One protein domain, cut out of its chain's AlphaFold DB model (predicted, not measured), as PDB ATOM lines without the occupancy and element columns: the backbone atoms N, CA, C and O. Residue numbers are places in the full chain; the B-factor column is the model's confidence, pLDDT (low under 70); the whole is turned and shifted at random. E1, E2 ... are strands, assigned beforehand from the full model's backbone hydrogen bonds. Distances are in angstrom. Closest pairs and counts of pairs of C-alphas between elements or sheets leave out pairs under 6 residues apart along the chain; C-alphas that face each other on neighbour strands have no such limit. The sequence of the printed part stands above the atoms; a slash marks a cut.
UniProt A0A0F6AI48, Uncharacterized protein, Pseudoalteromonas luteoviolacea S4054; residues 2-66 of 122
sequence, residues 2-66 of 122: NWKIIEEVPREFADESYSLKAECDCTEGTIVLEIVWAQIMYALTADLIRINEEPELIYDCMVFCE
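What this domain is: This is residues 2 to 66 of the 122 residues of an uncharacterized protein of Pseudoalteromonas luteoviolacea S4054 (UniProt A0A0F6AI48). This is a single narrow, twisted sheet of five strands, in which the backbone goes to and fro side by side along the longest axis, from E1 at one edge to E5 at the other. It is a meander, each strand the antiparallel neighbour of the one before, and no named helix covers either face. The printed part has 65 residues, 40 of them in the five named strands, which follow each other along the chain as E1, E2, E3, E4, E5, the same order as across the sheet; the class is all strand. The whole is only just loose, close to compact, with a radius of gyration of the C-alphas of 13.1 A, and its outline is a rod spanning 41 by 20 by 17 A.

How they stand to each other: E1, residues 4 to 9, is an edge strand and forms a hairpin with E2, residues 19 to 25; their directions stand at 172 degrees, N 6 and O 21 are 2.9 A apart, and N 21 and O 7 are 2.8 A apart, both within hydrogen-bond range. E2 forms the next hairpin with E3, residues 30 to 38, at 169 degrees, with N 22 and O 33 within hydrogen-bond range at 2.9 A. E3 and E4, residues 41 to 49, form a hairpin at 162 degrees; the C-alphas of Leu 33 and Ala 46, which face each other, are 4.4 A apart, and N 34 and O 45 are within hydrogen-bond range at 2.8 A. E4 and the other edge strand, E5, residues 56 to 64, form the last hairpin at 168 degrees, with N 44 and O 61 within hydrogen-bond range at 2.8 A. E1 is apart from E4 and E5, and E2 is apart from E5. The sheet is twisted: its C-alphas lie up to 4.5 A off the best plane. From edge to edge the strands' lines turn by 40 degrees.

Where its parts are: E1 begins at C-alpha 4, (36.582, -43.943, -50.174), and is 14.6 A long from first to last C-alpha. E2 measures 20.5 A. E3, which begins at C-alpha 30, (31.298, -48.717, -42.021), measures 24.7 A, and its centre is 0.9 A from the mean of the C-alphas. E4 measures 25.2 A. E5 measures 24.4 A and ends at C-alpha 64, (58.052, -53.250, -41.745).

The domain as a whole: The two C-alphas farthest apart, those of Ala 14 and Asn 52, are 41.7 A apart. The printed part has no cut. The links E2 to E3 and E3 to E4 are tight, those from E1 to E2 and E4 to E5 are short, and no link is long. The mean pLDDT of the printed part is 73.2; 23 residues are under 70, namely 2 to 3, 10 to 17, 38 to 42 and 59 to 66.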
ATOM      1  N   ASN A   2      32.969 -50.024 -52.432       58.97
ATOM      2  CA  ASN A   2      33.884 -48.989 -52.914       58.97
ATOM      3  C   ASN A   2      34.544 -48.328 -51.708       58.97
ATOM      4  O   ASN A   2      33.854 -47.708 -50.906       58.97
ATOM      5  N   TRP A   3      35.863 -48.460 -51.609       69.38
ATOM      6  CA  TRP A   3      36.647 -47.728 -50.625       69.38
ATOM      7  C   TRP A   3      36.716 -46.257 -51.014       69.38
ATOM      8  O   TRP A   3      37.015 -45.920 -52.163       69.38
ATOM      9  N   LYS A   4      36.459 -45.386 -50.048       72.06
ATOM     10  CA  LYS A   4      36.582 -43.943 -50.174       72.06
ATOM     11  C   LYS A   4      37.723 -43.482 -49.283       72.06
ATOM     12  O   LYS A   4      37.681 -43.665 -48.073       72.06
ATOM     13  N   ILE A   5      38.742 -42.884 -49.891       76.88
ATOM     14  CA  ILE A   5      39.821 -42.233 -49.146       76.88
ATOM     15  C   ILE A   5      39.219 -41.017 -48.441       76.88
ATOM     16  O   ILE A   5      38.617 -40.161 -49.093       76.88
ATOM     17  N   ILE A   6      39.348 -40.978 -47.119       84.69
ATOM     18  CA  ILE A   6      38.883 -39.865 -46.284       84.69
ATOM     19  C   ILE A   6      40.035 -38.958 -45.867       84.69
ATOM     20  O   ILE A   6      39.844 -37.751 -45.760       84.69
ATOM     21  N   GLU A   7      41.231 -39.520 -45.713       77.25
ATOM     22  CA  GLU A   7      42.449 -38.779 -45.408       77.25
ATOM     23  C   GLU A   7      43.649 -39.495 -46.030       77.25
ATOM     24  O   GLU A   7      43.736 -40.721 -45.999       77.25
ATOM     25  N   GLU A   8      44.575 -38.745 -46.617       77.88
ATOM     26  CA  GLU A   8      45.841 -39.287 -47.106       77.88
ATOM     27  C   GLU A   8      46.934 -38.237 -46.929       77.88
ATOM     28  O   GLU A   8      46.807 -37.109 -47.411       77.88
ATOM     29  N   VAL A   9      48.016 -38.626 -46.256       75.19
ATOM     30  CA  VAL A   9      49.264 -37.869 -46.208       75.19
ATOM     31  C   VAL A   9      50.273 -38.625 -47.070       75.19
ATOM     32  O   VAL A   9      50.802 -39.660 -46.644       75.19
ATOM     33  N   PRO A  10      50.506 -38.170 -48.316       65.56
ATOM     34  CA  PRO A  10      51.441 -38.827 -49.211       65.56
ATOM     35  C   PRO A  10      52.869 -38.671 -48.688       65.56
ATOM     36  O   PRO A  10      53.196 -37.705 -48.004       65.56
ATOM     37  N   ARG A  11      53.740 -39.606 -49.072       64.19
ATOM     38  CA  ARG A  11      55.164 -39.533 -48.733       64.19
ATOM     39  C   ARG A  11      55.806 -38.294 -49.352       64.19
ATOM     40  O   ARG A  11      55.678 -38.072 -50.561       64.19
ATOM     41  N   GLU A  12      56.558 -37.551 -48.553       55.75
ATOM     42  CA  GLU A  12      57.465 -36.522 -49.056       55.75
ATOM     43  C   GLU A  12      58.810 -37.136 -49.474       55.75
ATOM     44  O   GLU A  12      59.175 -38.252 -49.098       55.75
ATOM     45  N   PHE A  13      59.565 -36.435 -50.323       41.25
ATOM     46  CA  PHE A  13      60.853 -36.937 -50.799       41.25
ATOM     47  C   PHE A  13      61.820 -37.135 -49.621       41.25
ATOM     48  O   PHE A  13      62.103 -36.189 -48.894       41.25
ATOM     49  N   ALA A  14      62.353 -38.356 -49.484       49.81
ATOM     50  CA  ALA A  14      63.189 -38.814 -48.367       49.81
ATOM     51  C   ALA A  14      62.475 -38.992 -47.011       49.81
ATOM     52  O   ALA A  14      63.138 -39.355 -46.040       49.81
ATOM     53  N   ASP A  15      61.152 -38.813 -46.955       60.78
ATOM     54  CA  ASP A  15      60.331 -39.184 -45.806       60.78
ATOM     55  C   ASP A  15      59.630 -40.529 -46.066       60.78
ATOM     56  O   ASP A  15      58.952 -40.734 -47.077       60.78
ATOM     57  N   GLU A  16      59.828 -41.480 -45.156       59.38
ATOM     58  CA  GLU A  16      59.149 -42.780 -45.191       59.38
ATOM     59  C   GLU A  16      57.772 -42.724 -44.512       59.38
ATOM     60  O   GLU A  16      56.987 -43.676 -44.615       59.38
ATOM     61  N   SER A  17      57.446 -41.598 -43.872       65.25
ATOM     62  CA  SER A  17      56.150 -41.372 -43.261       65.25
ATOM     63  C   SER A  17      55.043 -41.324 -44.320       65.25
ATOM     64  O   SER A  17      55.100 -40.611 -45.320       65.25
ATOM     65  N   TYR A  18      54.050 -42.191 -44.139       70.31
ATOM     66  CA  TYR A  18      52.842 -42.279 -44.951       70.31
ATOM     67  C   TYR A  18      51.672 -42.471 -44.000       70.31
ATOM     68  O   TYR A  18      51.771 -43.283 -43.070       70.31
ATOM     69  N   SER A  19      50.577 -41.758 -44.249       73.62
ATOM     70  CA  SER A  19      49.299 -42.094 -43.639       73.62
ATOM     71  C   SER A  19      48.199 -42.196 -44.683       73.62
ATOM     72  O   SER A  19      48.156 -41.445 -45.659       73.62
ATOM     73  N   LEU A  20      47.301 -43.149 -44.471       75.81
ATOM     74  CA  LEU A  20      46.100 -43.325 -45.266       75.81
ATOM     75  C   LEU A  20      44.965 -43.716 -44.348       75.81
ATOM     76  O   LEU A  20      45.099 -44.644 -43.557       75.81
ATOM     77  N   LYS A  21      43.821 -43.081 -44.541       78.56
ATOM     78  CA  LYS A  21      42.571 -43.483 -43.933       78.56
ATOM     79  C   LYS A  21      41.506 -43.599 -45.011       78.56
ATOM     80  O   LYS A  21      41.270 -42.667 -45.783       78.56
ATOM     81  N   ALA A  22      40.872 -44.759 -45.086       72.75
ATOM     82  CA  ALA A  22      39.841 -45.053 -46.067       72.75
ATOM     83  C   ALA A  22      38.651 -45.736 -45.401       72.75
ATOM     84  O   ALA A  22      38.820 -46.549 -44.501       72.75
ATOM     85  N   GLU A  23      37.448 -45.435 -45.871       79.06
ATOM     86  CA  GLU A  23      36.211 -46.018 -45.365       79.06
ATOM     87  C   GLU A  23      35.507 -46.841 -46.446       79.06
ATOM     88  O   GLU A  23      35.616 -46.556 -47.642       79.06
ATOM     89  N   CYS A  24      34.776 -47.868 -46.037       76.38
ATOM     90  CA  CYS A  24      33.934 -48.662 -46.911       76.38
ATOM     91  C   CYS A  24      32.669 -49.093 -46.177       76.38
ATOM     92  O   CYS A  24      32.733 -49.801 -45.173       76.38
ATOM     93  N   ASP A  25      31.514 -48.737 -46.729       79.12
ATOM     94  CA  ASP A  25      30.233 -49.182 -46.192       79.12
ATOM     95  C   ASP A  25      30.015 -50.679 -46.445       79.12
ATOM     96  O   ASP A  25      30.267 -51.201 -47.541       79.12
ATOM     97  N   CYS A  26      29.515 -51.367 -45.424       76.88
ATOM     98  CA  CYS A  26      29.112 -52.763 -45.458       76.88
ATOM     99  C   CYS A  26      27.722 -52.956 -44.836       76.88
ATOM    100  O   CYS A  26      27.068 -52.014 -44.396       76.88
ATOM    101  N   THR A  27      27.229 -54.195 -44.833       78.62
ATOM    102  CA  THR A  27      25.910 -54.516 -44.262       78.62
ATOM    103  C   THR A  27      25.839 -54.299 -42.754       78.62
ATOM    104  O   THR A  27      24.752 -54.083 -42.229       78.62
ATOM    105  N   GLU A  28      26.975 -54.382 -42.062       78.31
ATOM    106  CA  GLU A  28      27.051 -54.278 -40.603       78.31
ATOM    107  C   GLU A  28      27.369 -52.861 -40.106       78.31
ATOM    108  O   GLU A  28      27.187 -52.591 -38.924       78.31
ATOM    109  N   GLY A  29      27.824 -51.960 -40.980       87.12
ATOM    110  CA  GLY A  29      28.297 -50.629 -40.606       87.12
ATOM    111  C   GLY A  29      29.281 -50.075 -41.632       87.12
ATOM    112  O   GLY A  29      29.206 -50.405 -42.815       87.12
ATOM    113  N   THR A  30      30.227 -49.261 -41.181       87.62
ATOM    114  CA  THR A  30      31.298 -48.717 -42.021       87.62
ATOM    115  C   THR A  30      32.634 -49.250 -41.533       87.62
ATOM    116  O   THR A  30      32.982 -49.094 -40.366       87.62
ATOM    117  N   ILE A  31      33.395 -49.885 -42.420       79.69
ATOM    118  CA  ILE A  31      34.763 -50.309 -42.125       79.69
ATOM    119  C   ILE A  31      35.690 -49.130 -42.391       79.69
ATOM    120  O   ILE A  31      35.646 -48.559 -43.478       79.69
ATOM    121  N   VAL A  32      36.552 -48.798 -41.440       84.06
ATOM    122  CA  VAL A  32      37.604 -47.794 -41.581       84.06
ATOM    123  C   VAL A  32      38.952 -48.492 -41.538       84.06
ATOM    124  O   VAL A  32      39.306 -49.087 -40.530       84.06
ATOM    125  N   LEU A  33      39.689 -48.427 -42.642       78.06
ATOM    126  CA  LEU A  33      41.079 -48.851 -42.749       78.06
ATOM    127  C   LEU A  33      41.977 -47.648 -42.471       78.06
ATOM    128  O   LEU A  33      41.816 -46.601 -43.100       78.06
ATOM    129  N   GLU A  34      42.955 -47.821 -41.597       81.12
ATOM    130  CA  GLU A  34      43.961 -46.822 -41.279       81.12
ATOM    131  C   GLU A  34      45.360 -47.433 -41.402       81.12
ATOM    132  O   GLU A  34      45.646 -48.520 -40.904       81.12
ATOM    133  N   ILE A  35      46.228 -46.746 -42.140       76.75
ATOM    134  CA  ILE A  35      47.637 -47.077 -42.324       76.75
ATOM    135  C   ILE A  35      48.421 -45.892 -41.791       76.75
ATOM    136  O   ILE A  35      48.254 -44.785 -42.297       76.75
ATOM    137  N   VAL A  36      49.273 -46.106 -40.796       78.81
ATOM    138  CA  VAL A  36      50.053 -45.027 -40.177       78.81
ATOM    139  C   VAL A  36      51.501 -45.445 -40.030       78.81
ATOM    140  O   VAL A  36      51.812 -46.565 -39.626       78.81
ATOM    141  N   TRP A  37      52.404 -44.525 -40.342       70.62
ATOM    142  CA  TRP A  37      53.819 -44.695 -40.068       70.62
ATOM    143  C   TRP A  37      54.127 -44.736 -38.570       70.62
ATOM    144  O   TRP A  37      53.840 -43.803 -37.822       70.62
ATOM    145  N   ALA A  38      54.796 -45.803 -38.154       69.88
ATOM    146  CA  ALA A  38      55.263 -46.063 -36.807       69.88
ATOM    147  C   ALA A  38      56.769 -46.384 -36.846       69.88
ATOM    148  O   ALA A  38      57.190 -47.541 -36.829       69.88
ATOM    149  N   GLN A  39      57.587 -45.327 -36.879       69.50
ATOM    150  CA  GLN A  39      59.060 -45.348 -36.864       69.50
ATOM    151  C   GLN A  39      59.741 -45.997 -38.074       69.50
ATOM    152  O   GLN A  39      60.332 -45.278 -38.861       69.50
ATOM    153  N   ILE A  40      59.738 -47.330 -38.158       65.06
ATOM    154  CA  ILE A  40      60.335 -48.135 -39.246       65.06
ATOM    155  C   ILE A  40      59.317 -49.141 -39.799       65.06
ATOM    156  O   ILE A  40      59.668 -50.118 -40.459       65.06
ATOM    157  N   MET A  41      58.047 -48.966 -39.443       60.56
ATOM    158  CA  MET A  41      56.950 -49.872 -39.744       60.56
ATOM    159  C   MET A  41      55.695 -49.068 -40.076       60.56
ATOM    160  O   MET A  41      55.592 -47.893 -39.743       60.56
ATOM    161  N   TYR A  42      54.716 -49.722 -40.679       64.12
ATOM    162  CA  TYR A  42      53.348 -49.257 -40.797       64.12
ATOM    163  C   TYR A  42      52.468 -50.049 -39.835       64.12
ATOM    164  O   TYR A  42      52.521 -51.278 -39.824       64.12
ATOM    165  N   ALA A  43      51.655 -49.348 -39.057       74.12
ATOM    166  CA  ALA A  43      50.505 -49.930 -38.384       74.12
ATOM    167  C   ALA A  43      49.337 -49.939 -39.372       74.12
ATOM    168  O   ALA A  43      49.037 -48.904 -39.966       74.12
ATOM    169  N   LEU A  44      48.725 -51.103 -39.583       75.38
ATOM    170  CA  LEU A  44      47.517 -51.274 -40.382       75.38
ATOM    171  C   LEU A  44      46.396 -51.724 -39.460       75.38
ATOM    172  O   LEU A  44      46.398 -52.871 -39.012       75.38
ATOM    173  N   THR A  45      45.424 -50.854 -39.238       77.75
ATOM    174  CA  THR A  45      44.234 -51.151 -38.445       77.75
ATOM    175  C   THR A  45      42.994 -51.101 -39.320       77.75
ATOM    176  O   THR A  45      42.896 -50.300 -40.249       77.75
ATOM    177  N   ALA A  46      42.040 -51.983 -39.049       74.94
ATOM    178  CA  ALA A  46      40.699 -51.872 -39.587       74.94
ATOM    179  C   ALA A  46      39.690 -51.951 -38.447       74.94
ATOM    180  O   ALA A  46      39.669 -52.933 -37.702       74.94
ATOM    181  N   ASP A  47      38.839 -50.938 -38.367       82.25
ATOM    182  CA  ASP A  47      37.766 -50.831 -37.390       82.25
ATOM    183  C   ASP A  47      36.412 -50.930 -38.089       82.25
ATOM    184  O   ASP A  47      36.217 -50.373 -39.169       82.25
ATOM    185  N   LEU A  48      35.454 -51.614 -37.474       84.88
ATOM    186  CA  LEU A  48      34.060 -51.613 -37.893       84.88
ATOM    187  C   LEU A  48      33.269 -50.648 -37.013       84.88
ATOM    188  O   LEU A  48      33.152 -50.825 -35.803       84.88
ATOM    189  N   ILE A  49      32.707 -49.622 -37.639       90.75
ATOM    190  CA  ILE A  49      31.921 -48.581 -36.987       90.75
ATOM    191  C   ILE A  49      30.440 -48.873 -37.219       90.75
ATOM    192  O   ILE A  49      29.951 -48.789 -38.350       90.75
ATOM    193  N   ARG A  50      29.714 -49.188 -36.143       90.38
ATOM    194  CA  ARG A  50      28.249 -49.323 -36.155       90.38
ATOM    195  C   ARG A  50      27.597 -48.092 -35.528       90.38
ATOM    196  O   ARG A  50      28.192 -47.382 -34.720       90.38
ATOM    197  N   ILE A  51      26.355 -47.812 -35.915       88.25
ATOM    198  CA  ILE A  51      25.616 -46.657 -35.394       88.25
ATOM    199  C   ILE A  51      25.362 -46.857 -33.893       88.25
ATOM    200  O   ILE A  51      24.731 -47.835 -33.506       88.25
ATOM    201  N   ASN A  52      25.776 -45.885 -33.072       89.06
ATOM    202  CA  ASN A  52      25.646 -45.885 -31.606       89.06
ATOM    203  C   ASN A  52      26.465 -46.960 -30.866       89.06
ATOM    204  O   ASN A  52      26.185 -47.221 -29.696       89.06
ATOM    205  N   GLU A  53      27.470 -47.553 -31.507       89.38
ATOM    206  CA  GLU A  53      28.416 -48.468 -30.862       89.38
ATOM    207  C   GLU A  53      29.831 -47.885 -30.895       89.38
ATOM    208  O   GLU A  53      30.144 -47.005 -31.702       89.38
ATOM    209  N   GLU A  54      30.686 -48.363 -29.994       91.38
ATOM    210  CA  GLU A  54      32.115 -48.073 -30.078       91.38
ATOM    211  C   GLU A  54      32.728 -48.810 -31.283       91.38
ATOM    212  O   GLU A  54      32.265 -49.905 -31.619       91.38
ATOM    213  N   PRO A  55      33.750 -48.238 -31.947       89.50
ATOM    214  CA  PRO A  55      34.456 -48.919 -33.028       89.50
ATOM    215  C   PRO A  55      34.992 -50.285 -32.583       89.50
ATOM    216  O   PRO A  55      35.665 -50.398 -31.559       89.50
ATOM    217  N   GLU A  56      34.699 -51.321 -33.365       86.56
ATOM    218  CA  GLU A  56      35.202 -52.673 -33.136       86.56
ATOM    219  C   GLU A  56      36.469 -52.891 -33.965       86.56
ATOM    220  O   GLU A  56      36.406 -52.921 -35.194       86.56
ATOM    221  N   LEU A  57      37.608 -53.104 -33.304       79.75
ATOM    222  CA  LEU A  57      38.845 -53.477 -33.985       79.75
ATOM    223  C   LEU A  57      38.707 -54.881 -34.584       79.75
ATOM    224  O   LEU A  57      38.681 -55.878 -33.859       79.75
ATOM    225  N   ILE A  58      38.654 -54.968 -35.913       75.81
ATOM    226  CA  ILE A  58      38.505 -56.237 -36.639       75.81
ATOM    227  C   ILE A  58      39.826 -56.749 -37.222       75.81
ATOM    228  O   ILE A  58      39.942 -57.938 -37.531       75.81
ATOM    229  N   TYR A  59      40.826 -55.876 -37.372       69.50
ATOM    230  CA  TYR A  59      42.162 -56.241 -37.833       69.50
ATOM    231  C   TYR A  59      43.213 -55.250 -37.329       69.50
ATOM    232  O   TYR A  59      42.991 -54.045 -37.380       69.50
ATOM    233  N   ASP A  60      44.367 -55.760 -36.904       69.44
ATOM    234  CA  ASP A  60      45.546 -54.970 -36.546       69.44
ATOM    235  C   ASP A  60      46.814 -55.745 -36.925       69.44
ATOM    236  O   ASP A  60      46.933 -56.947 -36.653       69.44
ATOM    237  N   CYS A  61      47.750 -55.078 -37.594       67.62
ATOM    238  CA  CYS A  61      49.031 -55.649 -37.974       67.62
ATOM    239  C   CYS A  61      50.115 -54.575 -38.118       67.62
ATOM    240  O   CYS A  61      49.887 -53.502 -38.671       67.62
ATOM    241  N   MET A  62      51.334 -54.923 -37.707       59.84
ATOM    242  CA  MET A  62      52.540 -54.135 -37.947       59.84
ATOM    243  C   MET A  62      53.306 -54.709 -39.145       59.84
ATOM    244  O   MET A  62      53.639 -55.894 -39.159       59.84
ATOM    245  N   VAL A  63      53.629 -53.868 -40.126       58.50
ATOM    246  CA  VAL A  63      54.347 -54.240 -41.359       58.50
ATOM    247  C   VAL A  63      55.637 -53.430 -41.442       58.50
ATOM    248  O   VAL A  63      55.581 -52.218 -41.286       58.50
ATOM    249  N   PHE A  64      56.808 -54.036 -41.663       54.12
ATOM    250  CA  PHE A  64      58.052 -53.250 -41.745       54.12
ATOM    251  C   PHE A  64      58.056 -52.319 -42.966       54.12
ATOM    252  O   PHE A  64      57.451 -52.612 -43.989       54.12
ATOM    253  N   CYS A  65      58.771 -51.196 -42.899       48.94
ATOM    254  CA  CYS A  65      58.939 -50.306 -44.051       48.94
ATOM    255  C   CYS A  65      59.756 -50.947 -45.178       48.94
ATOM    256  O   CYS A  65      59.513 -50.703 -46.363       48.94
ATOM    257  N   GLU A  66      60.696 -51.809 -44.778       43.91
ATOM    258  CA  GLU A  66      61.520 -52.654 -45.640       43.91
ATOM    259  C   GLU A  66      60.731 -53.821 -46.243       43.91
ATOM    260  O   GLU A  66      61.099 -54.300 -47.322       43.91
TER     261      GLU A  66